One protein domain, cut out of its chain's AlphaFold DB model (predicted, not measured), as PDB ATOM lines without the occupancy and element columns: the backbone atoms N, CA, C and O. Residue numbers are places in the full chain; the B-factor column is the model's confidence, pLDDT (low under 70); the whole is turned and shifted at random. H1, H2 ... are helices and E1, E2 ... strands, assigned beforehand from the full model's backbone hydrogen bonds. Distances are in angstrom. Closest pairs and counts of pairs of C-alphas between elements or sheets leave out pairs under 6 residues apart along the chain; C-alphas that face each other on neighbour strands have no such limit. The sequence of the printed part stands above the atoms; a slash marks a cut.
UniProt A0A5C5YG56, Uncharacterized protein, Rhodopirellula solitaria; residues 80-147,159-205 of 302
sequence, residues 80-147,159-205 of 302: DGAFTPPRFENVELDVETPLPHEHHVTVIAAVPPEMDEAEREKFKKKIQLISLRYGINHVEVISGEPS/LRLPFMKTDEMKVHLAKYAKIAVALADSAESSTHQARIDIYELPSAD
ATOM      1  N   ASP A  80      -2.677  -1.224 129.544       56.03
ATOM      2  CA  ASP A  80      -1.579  -0.434 130.086       56.03
ATOM      3  C   ASP A  80      -1.674  -0.549 131.605       56.03
ATOM      4  O   ASP A  80      -2.703  -0.180 132.165       56.03
ATOM      5  N   GLY A  81      -0.618  -1.015 132.280       51.00
ATOM      6  CA  GLY A  81      -0.579  -1.394 133.708       51.00
ATOM      7  C   GLY A  81      -1.020  -0.366 134.775       51.00
ATOM      8  O   GLY A  81      -0.797  -0.604 135.957       51.00
ATOM      9  N   ALA A  82      -1.637   0.753 134.394       51.19
ATOM     10  CA  ALA A  82      -2.310   1.725 135.258       51.19
ATOM     11  C   ALA A  82      -3.816   1.910 134.943       51.19
ATOM     12  O   ALA A  82      -4.478   2.716 135.593       51.19
ATOM     13  N   PHE A  83      -4.367   1.211 133.946       54.88
ATOM     14  CA  PHE A  83      -5.770   1.299 133.547       54.88
ATOM     15  C   PHE A  83      -6.328  -0.101 133.297       54.88
ATOM     16  O   PHE A  83      -5.979  -0.755 132.318       54.88
ATOM     17  N   THR A  84      -7.212  -0.560 134.178       56.00
ATOM     18  CA  THR A  84      -8.024  -1.744 133.900       56.00
ATOM     19  C   THR A  84      -9.027  -1.375 132.801       56.00
ATOM     20  O   THR A  84      -9.764  -0.402 132.987       56.00
ATOM     21  N   PRO A  85      -9.055  -2.082 131.656       57.38
ATOM     22  CA  PRO A  85     -10.028  -1.801 130.608       57.38
ATOM     23  C   PRO A  85     -11.456  -1.915 131.170       57.38
ATOM     24  O   PRO A  85     -11.722  -2.830 131.956       57.38
ATOM     25  N   PRO A  86     -12.375  -0.999 130.805       60.31
ATOM     26  CA  PRO A  86     -13.765  -1.090 131.236       60.31
ATOM     27  C   PRO A  86     -14.389  -2.387 130.711       60.31
ATOM     28  O   PRO A  86     -14.025  -2.868 129.636       60.31
ATOM     29  N   ARG A  87     -15.340  -2.959 131.457       60.41
ATOM     30  CA  ARG A  87     -16.093  -4.129 130.979       60.41
ATOM     31  C   ARG A  87     -16.959  -3.716 129.787       60.41
ATOM     32  O   ARG A  87     -17.650  -2.707 129.847       60.41
ATOM     33  N   PHE A  88     -16.923  -4.472 128.698       62.84
ATOM     34  CA  PHE A  88     -17.769  -4.197 127.535       62.84
ATOM     35  C   PHE A  88     -19.166  -4.751 127.778       62.84
ATOM     36  O   PHE A  88     -19.288  -5.912 128.164       62.84
ATOM     37  N   GLU A  89     -20.194  -3.926 127.567       63.72
ATOM     38  CA  GLU A  89     -21.577  -4.412 127.605       63.72
ATOM     39  C   GLU A  89     -21.973  -4.943 126.230       63.72
ATOM     40  O   GLU A  89     -22.112  -6.148 126.065       63.72
ATOM     41  N   ASN A  90     -22.088  -4.055 125.237       70.50
ATOM     42  CA  ASN A  90     -22.514  -4.384 123.880       70.50
ATOM     43  C   ASN A  90     -21.918  -3.408 122.849       70.50
ATOM     44  O   ASN A  90     -21.631  -2.247 123.164       70.50
ATOM     45  N   VAL A  91     -21.757  -3.894 121.612       79.88
ATOM     46  CA  VAL A  91     -21.548  -3.050 120.427       79.88
ATOM     47  C   VAL A  91     -22.879  -2.945 119.692       79.88
ATOM     48  O   VAL A  91     -23.418  -3.958 119.250       79.88
ATOM     49  N   GLU A  92     -23.407  -1.734 119.573       85.06
ATOM     50  CA  GLU A  92     -24.661  -1.452 118.873       85.06
ATOM     51  C   GLU A  92     -24.398  -0.815 117.510       85.06
ATOM     52  O   GLU A  92     -23.384  -0.147 117.302       85.06
ATOM     53  N   LEU A  93     -25.323  -1.027 116.578       84.00
ATOM     54  CA  LEU A  93     -25.327  -0.384 115.269       84.00
ATOM     55  C   LEU A  93     -26.466   0.630 115.253       84.00
ATOM     56  O   LEU A  93     -27.613   0.262 115.502       84.00
ATOM     57  N   ASP A  94     -26.143   1.886 114.972       85.31
ATOM     58  CA  ASP A  94     -27.111   2.974 114.885       85.31
ATOM     59  C   ASP A  94     -27.279   3.396 113.425       85.31
ATOM     60  O   ASP A  94     -26.349   3.899 112.790       85.31
ATOM     61  N   VAL A  95     -28.476   3.156 112.898       86.00
ATOM     62  CA  VAL A  95     -28.889   3.503 111.531       86.00
ATOM     63  C   VAL A  95     -29.876   4.668 111.516       86.00
ATOM     64  O   VAL A  95     -30.335   5.063 110.456       86.00
ATOM     65  N   GLU A  96     -30.259   5.207 112.671       83.75
ATOM     66  CA  GLU A  96     -31.311   6.224 112.758       83.75
ATOM     67  C   GLU A  96     -30.715   7.618 112.923       83.75
ATOM     68  O   GLU A  96     -31.193   8.580 112.316       83.75
ATOM     69  N   THR A  97     -29.642   7.732 113.708       84.38
ATOM     70  CA  THR A  97     -29.029   9.028 113.982       84.38
ATOM     71  C   THR A  97     -28.305   9.557 112.739       84.38
ATOM     72  O   THR A  97     -27.442   8.867 112.184       84.38
ATOM     73  N   PRO A  98     -28.589  10.800 112.303       84.12
ATOM     74  CA  PRO A  98     -27.880  11.407 111.186       84.12
ATOM     75  C   PRO A  98     -26.394  11.571 111.512       84.12
ATOM     76  O   PRO A  98     -26.016  11.947 112.627       84.12
ATOM     77  N   LEU A  99     -25.545  11.311 110.520       87.12
ATOM     78  CA  LEU A  99     -24.105  11.455 110.685       87.12
ATOM     79  C   LEU A  99     -23.713  12.943 110.747       87.12
ATOM     80  O   LEU A  99     -24.331  13.783 110.084       87.12
ATOM     81  N   PRO A 100     -22.683  13.299 111.535       85.19
ATOM     82  CA  PRO A 100     -22.097  14.636 111.496       85.19
ATOM     83  C   PRO A 100     -21.611  15.010 110.089       85.19
ATOM     84  O   PRO A 100     -21.373  14.147 109.262       85.19
ATOM     85  N   HIS A 101     -21.398  16.297 109.820       82.81
ATOM     86  CA  HIS A 101     -20.870  16.746 108.519       82.81
ATOM     87  C   HIS A 101     -19.345  16.943 108.528       82.81
ATOM     88  O   HIS A 101     -18.732  17.121 107.479       82.81
ATOM     89  N   GLU A 102     -18.725  16.931 109.711       83.50
ATOM     90  CA  GLU A 102     -17.311  17.259 109.911       83.50
ATOM     91  C   GLU A 102     -16.589  16.142 110.681       83.50
ATOM     92  O   GLU A 102     -17.167  15.485 111.552       83.50
ATOM     93  N   HIS A 103     -15.298  15.941 110.397       83.44
ATOM     94  CA  HIS A 103     -14.444  14.983 111.110       83.44
ATOM     95  C   HIS A 103     -13.895  15.588 112.411       83.44
ATOM     96  O   HIS A 103     -12.698  15.855 112.544       83.44
ATOM     97  N   HIS A 104     -14.765  15.800 113.398       89.25
ATOM     98  CA  HIS A 104     -14.372  16.302 114.711       89.25
ATOM     99  C   HIS A 104     -14.782  15.354 115.830       89.25
ATOM    100  O   HIS A 104     -15.924  14.911 115.926       89.25
ATOM    101  N   VAL A 105     -13.840  15.097 116.739       91.25
ATOM    102  CA  VAL A 105     -14.169  14.485 118.026       91.25
ATOM    103  C   VAL A 105     -15.081  15.441 118.778       91.25
ATOM    104  O   VAL A 105     -14.702  16.585 119.031       91.25
ATOM    105  N   THR A 106     -16.268  14.963 119.127       92.38
ATOM    106  CA  THR A 106     -17.339  15.782 119.690       92.38
ATOM    107  C   THR A 106     -17.829  15.161 120.990       92.38
ATOM    108  O   THR A 106     -18.034  13.951 121.071       92.38
ATOM    109  N   VAL A 107     -18.010  15.980 122.025       92.25
ATOM    110  CA  VAL A 107     -18.712  15.561 123.244       92.25
ATOM    111  C   VAL A 107     -20.197  15.811 123.047       92.25
ATOM    112  O   VAL A 107     -20.600  16.938 122.765       92.25
ATOM    113  N   ILE A 108     -21.008  14.776 123.208       91.44
ATOM    114  CA  ILE A 108     -22.461  14.888 123.152       91.44
ATOM    115  C   ILE A 108     -22.987  15.014 124.573       91.44
ATOM    116  O   ILE A 108     -22.646  14.211 125.439       91.44
ATOM    117  N   ALA A 109     -23.806  16.031 124.805       90.12
ATOM    118  CA  ALA A 109     -24.492  16.288 126.059       90.12
ATOM    119  C   ALA A 109     -26.001  16.193 125.813       90.12
ATOM    120  O   ALA A 109     -26.609  17.130 125.293       90.12
ATOM    121  N   ALA A 110     -26.610  15.066 126.169       88.06
ATOM    122  CA  ALA A 110     -28.057  14.930 126.157       88.06
ATOM    123  C   ALA A 110     -28.649  15.580 127.405       88.06
ATOM    124  O   ALA A 110     -28.262  15.268 128.532       88.06
ATOM    125  N   VAL A 111     -29.591  16.487 127.187       86.94
ATOM    126  CA  VAL A 111     -30.300  17.190 128.253       86.94
ATOM    127  C   VAL A 111     -31.755  16.730 128.276       86.94
ATOM    128  O   VAL A 111     -32.387  16.703 127.214       86.94
ATOM    129  N   PRO A 112     -32.319  16.405 129.452       84.44
ATOM    130  CA  PRO A 112     -33.732  16.083 129.578       84.44
ATOM    131  C   PRO A 112     -34.601  17.260 129.133       84.44
ATOM    132  O   PRO A 112     -34.300  18.406 129.483       84.44
ATOM    133  N   PRO A 113     -35.716  17.016 128.425       81.44
ATOM    134  CA  PRO A 113     -36.619  18.091 128.025       81.44
ATOM    135  C   PRO A 113     -37.242  18.809 129.233       81.44
ATOM    136  O   PRO A 113     -37.577  19.988 129.135       81.44
ATOM    137  N   GLU A 114     -37.355  18.111 130.366       83.31
ATOM    138  CA  GLU A 114     -37.919  18.607 131.625       83.31
ATOM    139  C   GLU A 114     -36.944  19.474 132.437       83.31
ATOM    140  O   GLU A 114     -37.362  20.117 133.395       83.31
ATOM    141  N   MET A 115     -35.657  19.514 132.069       83.81
ATOM    142  CA  MET A 115     -34.652  20.300 132.786       83.81
ATOM    143  C   MET A 115     -34.855  21.801 132.553       83.81
ATOM    144  O   MET A 115     -34.930  22.253 131.403       83.81
ATOM    145  N   ASP A 116     -34.856  22.559 133.652       89.81
ATOM    146  CA  ASP A 116     -34.967  24.016 133.663       89.81
ATOM    147  C   ASP A 116     -33.870  24.682 132.819       89.81
ATOM    148  O   ASP A 116     -32.719  24.245 132.789       89.81
ATOM    149  N   GLU A 117     -34.193  25.803 132.167       88.44
ATOM    150  CA  GLU A 117     -33.256  26.486 131.261       88.44
ATOM    151  C   GLU A 117     -31.975  26.958 131.982       88.44
ATOM    152  O   GLU A 117     -30.869  26.847 131.452       88.44
ATOM    153  N   ALA A 118     -32.096  27.413 133.234       90.44
ATOM    154  CA  ALA A 118     -30.942  27.816 134.041       90.44
ATOM    155  C   ALA A 118     -30.025  26.627 134.387       90.44
ATOM    156  O   ALA A 118     -28.796  26.755 134.389       90.44
ATOM    157  N   GLU A 119     -30.611  25.462 134.661       89.06
ATOM    158  CA  GLU A 119     -29.874  24.230 134.946       89.06
ATOM    159  C   GLU A 119     -29.218  23.677 133.683       89.06
ATOM    160  O   GLU A 119     -28.044  23.306 133.709       89.06
ATOM    161  N   ARG A 120     -29.925  23.740 132.553       87.88
ATOM    162  CA  ARG A 120     -29.422  23.390 131.224       87.88
ATOM    163  C   ARG A 120     -28.212  24.226 130.833       87.88
ATOM    164  O   ARG A 120     -27.208  23.676 130.384       87.88
ATOM    165  N   GLU A 121     -28.258  25.542 131.033       89.50
ATOM    166  CA  GLU A 121     -27.100  26.402 130.781       89.50
ATOM    167  C   GLU A 121     -25.908  26.049 131.674       89.50
ATOM    168  O   GLU A 121     -24.764  26.017 131.208       89.50
ATOM    169  N   LYS A 122     -26.159  25.794 132.962       90.06
ATOM    170  CA  LYS A 122     -25.119  25.399 133.919       90.06
ATOM    171  C   LYS A 122     -24.496  24.063 133.521       90.06
ATOM    172  O   LYS A 122     -23.271  23.943 133.532       90.06
ATOM    173  N   PHE A 123     -25.318  23.097 133.122       88.12
ATOM    174  CA  PHE A 123     -24.885  21.797 132.627       88.12
ATOM    175  C   PHE A 123     -24.053  21.940 131.351       88.12
ATOM    176  O   PHE A 123     -22.914  21.482 131.316       88.12
ATOM    177  N   LYS A 124     -24.537  22.685 130.351       89.19
ATOM    178  CA  LYS A 124     -23.795  22.972 129.113       89.19
ATOM    179  C   LYS A 124     -22.420  23.582 129.397       89.19
ATOM    180  O   LYS A 124     -21.417  23.098 128.879       89.19
ATOM    181  N   LYS A 125     -22.353  24.609 130.253       90.31
ATOM    182  CA  LYS A 125     -21.090  25.257 130.659       90.31
ATOM    183  C   LYS A 125     -20.159  24.274 131.373       90.31
ATOM    184  O   LYS A 125     -18.959  24.263 131.103       90.31
ATOM    185  N   LYS A 126     -20.701  23.424 132.251       89.94
ATOM    186  CA  LYS A 126     -19.943  22.374 132.944       89.94
ATOM    187  C   LYS A 126     -19.342  21.379 131.950       89.94
ATOM    188  O   LYS A 126     -18.136  21.148 131.997       89.94
ATOM    189  N   ILE A 127     -20.140  20.838 131.028       89.75
ATOM    190  CA  ILE A 127     -19.653  19.877 130.030       89.75
ATOM    191  C   ILE A 127     -18.632  20.522 129.098       89.75
ATOM    192  O   ILE A 127     -17.603  19.914 128.819       89.75
ATOM    193  N   GLN A 128     -18.837  21.773 128.689       91.12
ATOM    194  CA  GLN A 128     -17.857  22.506 127.891       91.12
ATOM    195  C   GLN A 128     -16.510  22.640 128.616       91.12
ATOM    196  O   GLN A 128     -15.469  22.347 128.036       91.12
ATOM    197  N   LEU A 129     -16.515  23.001 129.903       90.50
ATOM    198  CA  LEU A 129     -15.290  23.082 130.704       90.50
ATOM    199  C   LEU A 129     -14.592  21.727 130.848       90.50
ATOM    200  O   LEU A 129     -13.367  21.667 130.763       90.50
ATOM    201  N   ILE A 130     -15.346  20.648 131.061       89.25
ATOM    202  CA  ILE A 130     -14.782  19.298 131.172       89.25
ATOM    203  C   ILE A 130     -14.196  18.853 129.826       89.25
ATOM    204  O   ILE A 130     -13.073  18.361 129.790       89.25
ATOM    205  N   SER A 131     -14.897  19.097 128.719       89.94
ATOM    206  CA  SER A 131     -14.447  18.757 127.358       89.94
ATOM    207  C   SER A 131     -13.114  19.430 127.019       89.94
ATOM    208  O   SER A 131     -12.184  18.784 126.527       89.94
ATOM    209  N   LEU A 132     -12.971  20.705 127.397       91.38
ATOM    210  CA  LEU A 132     -11.736  21.467 127.216       91.38
ATOM    211  C   LEU A 132     -10.553  20.885 128.003       91.38
ATOM    212  O   LEU A 132      -9.423  20.959 127.522       91.38
ATOM    213  N   ARG A 133     -10.775  20.247 129.165       89.81
ATOM    214  CA  ARG A 133      -9.696  19.565 129.917       89.81
ATOM    215  C   ARG A 133      -9.061  18.426 129.123       89.81
ATOM    216  O   ARG A 133      -7.890  18.125 129.329       89.81
ATOM    217  N   TYR A 134      -9.818  17.820 128.212       89.75
ATOM    218  CA  TYR A 134      -9.350  16.746 127.338       89.75
ATOM    219  C   TYR A 134      -8.915  17.241 125.950       89.75
ATOM    220  O   TYR A 134      -8.564  16.428 125.094       89.75
ATOM    221  N   GLY A 135      -8.909  18.561 125.722       90.44
ATOM    222  CA  GLY A 135      -8.565  19.171 124.436       90.44
ATOM    223  C   GLY A 135      -9.642  19.006 123.362       90.44
ATOM    224  O   GLY A 135      -9.325  19.069 122.177       90.44
ATOM    225  N   ILE A 136     -10.898  18.764 123.755       92.31
ATOM    226  CA  ILE A 136     -12.030  18.628 122.834       92.31
ATOM    227  C   ILE A 136     -12.787  19.958 122.786       92.31
ATOM    228  O   ILE A 136     -13.336  20.404 123.793       92.31
ATOM    229  N   ASN A 137     -12.807  20.586 121.608       90.81
ATOM    230  CA  ASN A 137     -13.418  21.904 121.403       90.81
ATOM    231  C   ASN A 137     -14.896  21.837 120.990       90.81
ATOM    232  O   ASN A 137     -15.622  22.814 121.166       90.81
ATOM    233  N   HIS A 138     -15.338  20.704 120.445       90.44
ATOM    234  CA  HIS A 138     -16.686  20.541 119.910       90.44
ATOM    235  C   HIS A 138     -17.579  19.866 120.950       90.44
ATOM    236  O   HIS A 138     -17.306  18.747 121.388       90.44
ATOM    237  N   VAL A 139     -18.642  20.565 121.348       90.50
ATOM    238  CA  VAL A 139     -19.673  20.045 122.248       90.50
ATOM    239  C   VAL A 139     -21.030  20.263 121.603       90.50
ATOM    240  O   VAL A 139     -21.410  21.402 121.321       90.50
ATOM    241  N   GLU A 140     -21.758  19.178 121.390       89.88
ATOM    242  CA  GLU A 140     -23.114  19.191 120.860       89.88
ATOM    243  C   GLU A 140     -24.094  18.940 122.003       89.88
ATOM    244  O   GLU A 140     -23.934  18.001 122.783       89.88
ATOM    245  N   VAL A 141     -25.106  19.797 122.122       88.00
ATOM    246  CA  VAL A 141     -26.172  19.618 123.107       88.00
ATOM    247  C   VAL A 141     -27.395  19.115 122.370       88.00
ATOM    248  O   VAL A 141     -27.929  19.829 121.523       88.00
ATOM    249  N   ILE A 142     -27.838  17.909 122.710       86.75
ATOM    250  CA  ILE A 142     -29.034  17.308 122.126       86.75
ATOM    251  C   ILE A 142     -30.129  17.184 123.181       86.75
ATOM    252  O   ILE A 142     -29.863  17.141 124.383       86.75
ATOM    253  N   SER A 143     -31.380  17.139 122.734       82.06
ATOM    254  CA  SER A 143     -32.483  16.771 123.622       82.06
ATOM    255  C   SER A 143     -32.439  15.260 123.815       82.06
ATOM    256  O   SER A 143     -32.432  14.526 122.831       82.06
ATOM    257  N   GLY A 144     -32.336  14.801 125.060       67.19
ATOM    258  CA  GLY A 144     -32.325  13.375 125.360       67.19
ATOM    259  C   GLY A 144     -33.669  12.742 125.008       67.19
ATOM    260  O   GLY A 144     -34.722  13.299 125.325       67.19
ATOM    261  N   GLU A 145     -33.635  11.580 124.363       57.34
ATOM    262  CA  GLU A 145     -34.832  10.764 124.188       57.34
ATOM    263  C   GLU A 145     -35.168  10.034 125.498       57.34
ATOM    264  O   GLU A 145     -34.264   9.698 126.270       57.34
ATOM    265  N   PRO A 146     -36.456   9.824 125.814       48.59
ATOM    266  CA  PRO A 146     -36.852   9.085 127.006       48.59
ATOM    267  C   PRO A 146     -36.325   7.653 126.934       48.59
ATOM    268  O   PRO A 146     -36.676   6.894 126.032       48.59
ATOM    269  N   SER A 147     -35.487   7.273 127.899       51.69
ATOM    270  CA  SER A 147     -35.062   5.887 128.057       51.69
ATOM    271  C   SER A 147     -36.281   5.015 128.379       51.69
ATOM    272  O   SER A 147     -37.153   5.356 129.181       51.69
ATOM    273  N   LEU A 159     -18.975  10.392 124.035       92.94
ATOM    274  CA  LEU A 159     -18.083  10.814 122.960       92.94
ATOM    275  C   LEU A 159     -18.602  10.355 121.611       92.94
ATOM    276  O   LEU A 159     -19.034   9.217 121.478       92.94
ATOM    277  N   ARG A 160     -18.455  11.207 120.601       92.62
ATOM    278  CA  ARG A 160     -18.627  10.866 119.193       92.62
ATOM    279  C   ARG A 160     -17.305  11.079 118.454       92.62
ATOM    280  O   ARG A 160     -16.688  12.139 118.571       92.62
ATOM    281  N   LEU A 161     -16.849  10.059 117.733       92.75
ATOM    282  CA  LEU A 161     -15.523   9.971 117.128       92.75
ATOM    283  C   LEU A 161     -15.629   9.709 115.620       92.75
ATOM    284  O   LEU A 161     -16.283   8.738 115.233       92.75
ATOM    285  N   PRO A 162     -14.950  10.500 114.772       91.12
ATOM    286  CA  PRO A 162     -14.815  10.153 113.370       91.12
ATOM    287  C   PRO A 162     -13.927   8.915 113.220       91.12
ATOM    288  O   PRO A 162     -12.878   8.791 113.860       91.12
ATOM    289  N   PHE A 163     -14.333   8.016 112.337       86.50
ATOM    290  CA  PHE A 163     -13.523   6.921 111.858       86.50
ATOM    291  C   PHE A 163     -12.399   7.489 110.995       86.50
ATOM    292  O   PHE A 163     -12.608   8.372 110.163       86.50
ATOM    293  N   MET A 164     -11.187   7.018 111.269       80.69
ATOM    294  CA  MET A 164      -9.984   7.363 110.519       80.69
ATOM    295  C   MET A 164      -9.496   6.092 109.822       80.69
ATOM    296  O   MET A 164     -10.261   5.423 109.140       80.69
ATOM    297  N   LYS A 165      -8.236   5.705 110.027       80.44
ATOM    298  CA  LYS A 165      -7.704   4.419 109.574       80.44
ATOM    299  C   LYS A 165      -7.712   3.409 110.707       80.44
ATOM    300  O   LYS A 165      -7.516   3.767 111.863       80.44
ATOM    301  N   THR A 166      -7.839   2.138 110.361       78.75
ATOM    302  CA  THR A 166      -7.810   0.980 111.264       78.75
ATOM    303  C   THR A 166      -6.656   1.027 112.283       78.75
ATOM    304  O   THR A 166      -6.879   0.874 113.486       78.75
ATOM    305  N   ASP A 167      -5.433   1.323 111.829       78.62
ATOM    306  CA  ASP A 167      -4.246   1.387 112.695       78.62
ATOM    307  C   ASP A 167      -4.257   2.597 113.640       78.62
ATOM    308  O   ASP A 167      -3.901   2.485 114.816       78.62
ATOM    309  N   GLU A 168      -4.703   3.753 113.147       80.50
ATOM    310  CA  GLU A 168      -4.821   4.982 113.936       80.50
ATOM    311  C   GLU A 168      -5.951   4.853 114.963       80.50
ATOM    312  O   GLU A 168      -5.773   5.176 116.139       80.50
ATOM    313  N   MET A 169      -7.086   4.283 114.554       82.25
ATOM    314  CA  MET A 169      -8.236   4.033 115.415       82.25
ATOM    315  C   MET A 169      -7.841   3.173 116.610       82.25
ATOM    316  O   MET A 169      -8.214   3.496 117.729       82.25
ATOM    317  N   LYS A 170      -7.017   2.137 116.429       79.19
ATOM    318  CA  LYS A 170      -6.550   1.302 117.546       79.19
ATOM    319  C   LYS A 170      -5.829   2.112 118.633       79.19
ATOM    320  O   LYS A 170      -6.081   1.908 119.819       79.19
ATOM    321  N   VAL A 171      -4.943   3.030 118.244       79.81
ATOM    322  CA  VAL A 171      -4.178   3.868 119.189       79.81
ATOM    323  C   VAL A 171      -5.085   4.908 119.849       79.81
ATOM    324  O   VAL A 171      -5.031   5.133 121.060       79.81
ATOM    325  N   HIS A 172      -5.944   5.537 119.054       82.75
ATOM    326  CA  HIS A 172      -6.806   6.623 119.501       82.75
ATOM    327  C   HIS A 172      -7.986   6.139 120.350       82.75
ATOM    328  O   HIS A 172      -8.327   6.784 121.343       82.75
ATOM    329  N   LEU A 173      -8.571   4.987 120.026       84.06
ATOM    330  CA  LEU A 173      -9.726   4.426 120.724       84.06
ATOM    331  C   LEU A 173      -9.415   4.152 122.196       84.06
ATOM    332  O   LEU A 173     -10.250   4.422 123.052       84.06
ATOM    333  N   ALA A 174      -8.191   3.726 122.519       80.00
ATOM    334  CA  ALA A 174      -7.755   3.564 123.903       80.00
ATOM    335  C   ALA A 174      -7.769   4.873 124.693       80.00
ATOM    336  O   ALA A 174      -8.267   4.938 125.820       80.00
ATOM    337  N   LYS A 175      -7.246   5.942 124.089       84.94
ATOM    338  CA  LYS A 175      -7.275   7.282 124.676       84.94
ATOM    339  C   LYS A 175      -8.716   7.759 124.858       84.94
ATOM    340  O   LYS A 175      -9.058   8.247 125.932       84.94
ATOM    341  N   TYR A 176      -9.558   7.613 123.840       89.12
ATOM    342  CA  TYR A 176     -10.939   8.088 123.898       89.12
ATOM    343  C   TYR A 176     -11.821   7.253 124.825       89.12
ATOM    344  O   TYR A 176     -12.673   7.825 125.489       89.12
ATOM    345  N   ALA A 177     -11.561   5.956 124.992       85.06
ATOM    346  CA  ALA A 177     -12.226   5.133 126.002       85.06
ATOM    347  C   ALA A 177     -11.954   5.632 127.424       85.06
ATOM    348  O   ALA A 177     -12.884   5.774 128.215       85.06
ATOM    349  N   LYS A 178     -10.703   6.001 127.729       83.31
ATOM    350  CA  LYS A 178     -10.348   6.622 129.017       83.31
ATOM    351  C   LYS A 178     -11.095   7.944 129.227       83.31
ATOM    352  O   LYS A 178     -11.592   8.201 130.320       83.31
ATOM    353  N   ILE A 179     -11.203   8.763 128.178       88.44
ATOM    354  CA  ILE A 179     -11.933  10.037 128.233       88.44
ATOM    355  C   ILE A 179     -13.440   9.797 128.414       88.44
ATOM    356  O   ILE A 179     -14.046  10.465 129.242       88.44
ATOM    357  N   ALA A 180     -14.039   8.834 127.709       88.81
ATOM    358  CA  ALA A 180     -15.463   8.509 127.816       88.81
ATOM    359  C   ALA A 180     -15.848   8.064 129.234       88.81
ATOM    360  O   ALA A 180     -16.851   8.525 129.772       88.81
ATOM    361  N   VAL A 181     -15.023   7.218 129.861       85.50
ATOM    362  CA  VAL A 181     -15.225   6.800 131.257       85.50
ATOM    363  C   VAL A 181     -15.128   7.999 132.198       85.50
ATOM    364  O   VAL A 181     -16.037   8.229 132.991       85.50
ATOM    365  N   ALA A 182     -14.089   8.825 132.056       84.50
ATOM    366  CA  ALA A 182     -13.917  10.000 132.905       84.50
ATOM    367  C   ALA A 182     -15.037  11.046 132.721       84.50
ATOM    368  O   ALA A 182     -15.441  11.703 133.682       84.50
ATOM    369  N   LEU A 183     -15.576  11.183 131.505       85.75
ATOM    370  CA  LEU A 183     -16.749  12.014 131.230       85.75
ATOM    371  C   LEU A 183     -17.987  11.480 131.950       85.75
ATOM    372  O   LEU A 183     -18.663  12.254 132.629       85.75
ATOM    373  N   ALA A 184     -18.241  10.173 131.868       83.31
ATOM    374  CA  ALA A 184     -19.350   9.532 132.568       83.31
ATOM    375  C   ALA A 184     -19.234   9.670 134.100       83.31
ATOM    376  O   ALA A 184     -20.242   9.871 134.775       83.31
ATOM    377  N   ASP A 185     -18.016   9.639 134.652       80.56
ATOM    378  CA  ASP A 185     -17.759   9.908 136.077       80.56
ATOM    379  C   ASP A 185     -18.022  11.365 136.468       80.56
ATOM    380  O   ASP A 185     -18.568  11.651 137.533       80.56
ATOM    381  N   SER A 186     -17.673  12.303 135.593       75.56
ATOM    382  CA  SER A 186     -17.827  13.738 135.854       75.56
ATOM    383  C   SER A 186     -19.272  14.251 135.759       75.56
ATOM    384  O   SER A 186     -19.583  15.350 136.242       75.56
ATOM    385  N   ALA A 187     -20.160  13.472 135.137       69.25
ATOM    386  CA  ALA A 187     -21.520  13.881 134.809       69.25
ATOM    387  C   ALA A 187     -22.497  13.895 136.006       69.25
ATOM    388  O   ALA A 187     -23.655  14.243 135.819       69.25
ATOM    389  N   GLU A 188     -22.043  13.626 137.239       58.66
ATOM    390  CA  GLU A 188     -22.827  13.669 138.501       58.66
ATOM    391  C   GLU A 188     -24.046  12.729 138.587       58.66
ATOM    392  O   GLU A 188     -24.567  12.529 139.681       58.66
ATOM    393  N   SER A 189     -24.469  12.096 137.493       56.44
ATOM    394  CA  SER A 189     -25.506  11.068 137.509       56.44
ATOM    395  C   SER A 189     -24.889   9.670 137.605       56.44
ATOM    396  O   SER A 189     -23.988   9.280 136.857       56.44
ATOM    397  N   SER A 190     -25.403   8.901 138.561       48.91
ATOM    398  CA  SER A 190     -24.993   7.529 138.859       48.91
ATOM    399  C   SER A 190     -25.428   6.500 137.812       48.91
ATOM    400  O   SER A 190     -25.029   5.344 137.912       48.91
ATOM    401  N   THR A 191     -26.241   6.887 136.824       56.47
ATOM    402  CA  THR A 191     -26.778   5.978 135.794       56.47
ATOM    403  C   THR A 191     -26.018   6.058 134.470       56.47
ATOM    404  O   THR A 191     -26.279   5.269 133.564       56.47
ATOM    405  N   HIS A 192     -25.078   7.002 134.328       68.00
ATOM    406  CA  HIS A 192     -24.426   7.233 133.041       68.00
ATOM    407  C   HIS A 192     -23.471   6.103 132.699       68.00
ATOM    408  O   HIS A 192     -22.358   5.997 133.224       68.00
ATOM    409  N   GLN A 193     -23.887   5.272 131.757       76.94
ATOM    410  CA  GLN A 193     -22.982   4.354 131.105       76.94
ATOM    411  C   GLN A 193     -21.950   5.139 130.287       76.94
ATOM    412  O   GLN A 193     -22.294   6.085 129.574       76.94
ATOM    413  N   ALA A 194     -20.677   4.747 130.371       84.38
ATOM    414  CA  ALA A 194     -19.668   5.297 129.477       84.38
ATOM    415  C   ALA A 194     -20.004   4.864 128.044       84.38
ATOM    416  O   ALA A 194     -20.222   3.679 127.797       84.38
ATOM    417  N   ARG A 195     -20.061   5.810 127.102       89.00
ATOM    418  CA  ARG A 195     -20.464   5.539 125.716       89.00
ATOM    419  C   ARG A 195     -19.527   6.206 124.710       89.00
ATOM    420  O   ARG A 195     -19.070   7.334 124.924       89.00
ATOM    421  N   ILE A 196     -19.243   5.498 123.620       91.06
ATOM    422  CA  ILE A 196     -18.508   6.000 122.454       91.06
ATOM    423  C   ILE A 196     -19.310   5.696 121.194       91.06
ATOM    424  O   ILE A 196     -19.598   4.537 120.916       91.06
ATOM    425  N   ASP A 197     -19.576   6.727 120.409       91.81
ATOM    426  CA  ASP A 197     -20.168   6.640 119.083       91.81
ATOM    427  C   ASP A 197     -19.060   6.797 118.036       91.81
ATOM    428  O   ASP A 197     -18.268   7.736 118.109       91.81
ATOM    429  N   ILE A 198     -18.981   5.896 117.063       92.19
ATOM    430  CA  ILE A 198     -17.987   5.915 115.985       92.19
ATOM    431  C   ILE A 198     -18.729   6.081 114.665       92.19
ATOM    432  O   ILE A 198     -19.600   5.273 114.368       92.19
ATOM    433  N   TYR A 199     -18.374   7.086 113.868       91.25
ATOM    434  CA  TYR A 199     -19.007   7.353 112.574       91.25
ATOM    435  C   TYR A 199     -17.963   7.500 111.475       91.25
ATOM    436  O   TYR A 199     -16.926   8.108 111.702       91.25
ATOM    437  N   GLU A 200     -18.229   7.006 110.274       88.56
ATOM    438  CA  GLU A 200     -17.401   7.300 109.103       88.56
ATOM    439  C   GLU A 200     -18.039   8.429 108.296       88.56
ATOM    440  O   GLU A 200     -19.255   8.449 108.121       88.56
ATOM    441  N   LEU A 201     -17.230   9.372 107.808       81.81
ATOM    442  CA  LEU A 201     -17.675  10.254 106.732       81.81
ATOM    443  C   LEU A 201     -16.998   9.820 105.444       81.81
ATOM    444  O   LEU A 201     -15.810   9.477 105.476       81.81
ATOM    445  N   PRO A 202     -17.719   9.869 104.314       69.25
ATOM    446  CA  PRO A 202     -17.118   9.619 103.021       69.25
ATOM    447  C   PRO A 202     -15.958  10.597 102.839       69.25
ATOM    448  O   PRO A 202     -16.138  11.816 102.865       69.25
ATOM    449  N   SER A 203     -14.750  10.054 102.694       59.41
ATOM    450  CA  SER A 203     -13.575  10.870 102.412       59.41
ATOM    451  C   SER A 203     -13.830  11.640 101.118       59.41
ATOM    452  O   SER A 203     -14.122  11.042 100.083       59.41
ATOM    453  N   ALA A 204     -13.686  12.966 101.163       55.41
ATOM    454  CA  ALA A 204     -13.766  13.821  99.977       55.41
ATOM    455  C   ALA A 204     -12.695  13.481  98.912       55.41
ATOM    456  O   ALA A 204     -12.755  13.990  97.798       55.41
ATOM    457  N   ASP A 205     -11.753  12.586  99.237       49.84
ATOM    458  CA  ASP A 205     -10.794  11.970  98.312       49.84
ATOM    459  C   ASP A 205     -11.444  11.012  97.295       49.84
ATOM    460  O   ASP A 205     -10.781  10.539  96.370       49.84
TER     461      ASP A 205
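Overview. This is residues 80 to 147 and 159 to 205 of the 302 residues of an uncharacterized protein of Rhodopirellula solitaria (UniProt A0A5C5YG56). Look for a strongly twisted sheet of four strands, E3 E2 E4 E5, with two helices over one face: H1 over E3 and E2, H2 over the E5 edge. Two strand-helix-strand units, E2 H1 E3 and E4 H2 E5, each two parallel neighbour strands with a helix between and a right-handed crossover, meet where E2 and E4 pair antiparallel, while E1 runs near E5 without joining the sheet. The printed part has 115 residues, with two named helices and five named strands in the order E1 E2 H1 E3 E4 H2 E5; the sheet is mixed and so is the class, helices and strands. It is compact, with a radius of gyration of the C-alphas of 14.9 A and spans of 43 by 39 by 27 A.

Arrangement. Begin at E1, residues 87 to 94, which pairs with no named strand; it is near E5, residues 194 to 199, with 9 pairs of C-alphas within 10 A. Next find E2, residues 106 to 111, parallel to E3, residues 138 to 143, at 25 degrees; N 109 and O 140 are 2.8 A apart, within hydrogen-bond range. H1, residues 117 to 133, is on the sheet at a height of 8.6 A, and the closest C-alphas of H1 and E3, those of Gln 128 and Val 139, are 6.4 A apart. E4, residues 159 to 162, is antiparallel to E2 at 143 degrees, with N 160 and O 106 at 2.8 A, and parallel to E5 at 21 degrees, with N 161 and O 197 at 2.7 A. H2, residues 166 to 186, is on the same face as H1 at a height of 7.9 A and runs along the strands, 25 degrees from E5 on the local plane; their closest C-alphas, Val 181 and Ala 194, are 5.0 A apart. H1 and H2 are close but not clearly touching, with C-alphas 130 and 183 closest at 7.5 A. Every O i to N i+4 pair is within hydrogen-bond range in H1, and 14 of 17 are in H2.

Along the chain. Find C-alpha 87 at (-16.093, -4.129, 130.979); from there E1 runs 20.8 A. E2 covers 15.6 A, H1 24.6 A, E3 16.7 A and E4 10.2 A. H2 begins at C-alpha 166, (-7.810, 0.980, 111.264), and covers 29.5 A, with a kink of 38 degrees near residue 173. E5 covers 17.0 A and ends at C-alpha 199, (-19.007, 7.353, 112.574).

Size, cuts and confidence. The two C-alphas farthest apart, Asp 116 and Asp 205, are 44.5 A apart. Residues 148 to 158 are not printed, and C-alphas 147 and 159 are 18.4 A apart across this cut. The link from E1 to E2 is long, with 11 residues. Confidence is under 70 at residues 80 to 89, 144 to 147, 187 to 192 and 202 to 205.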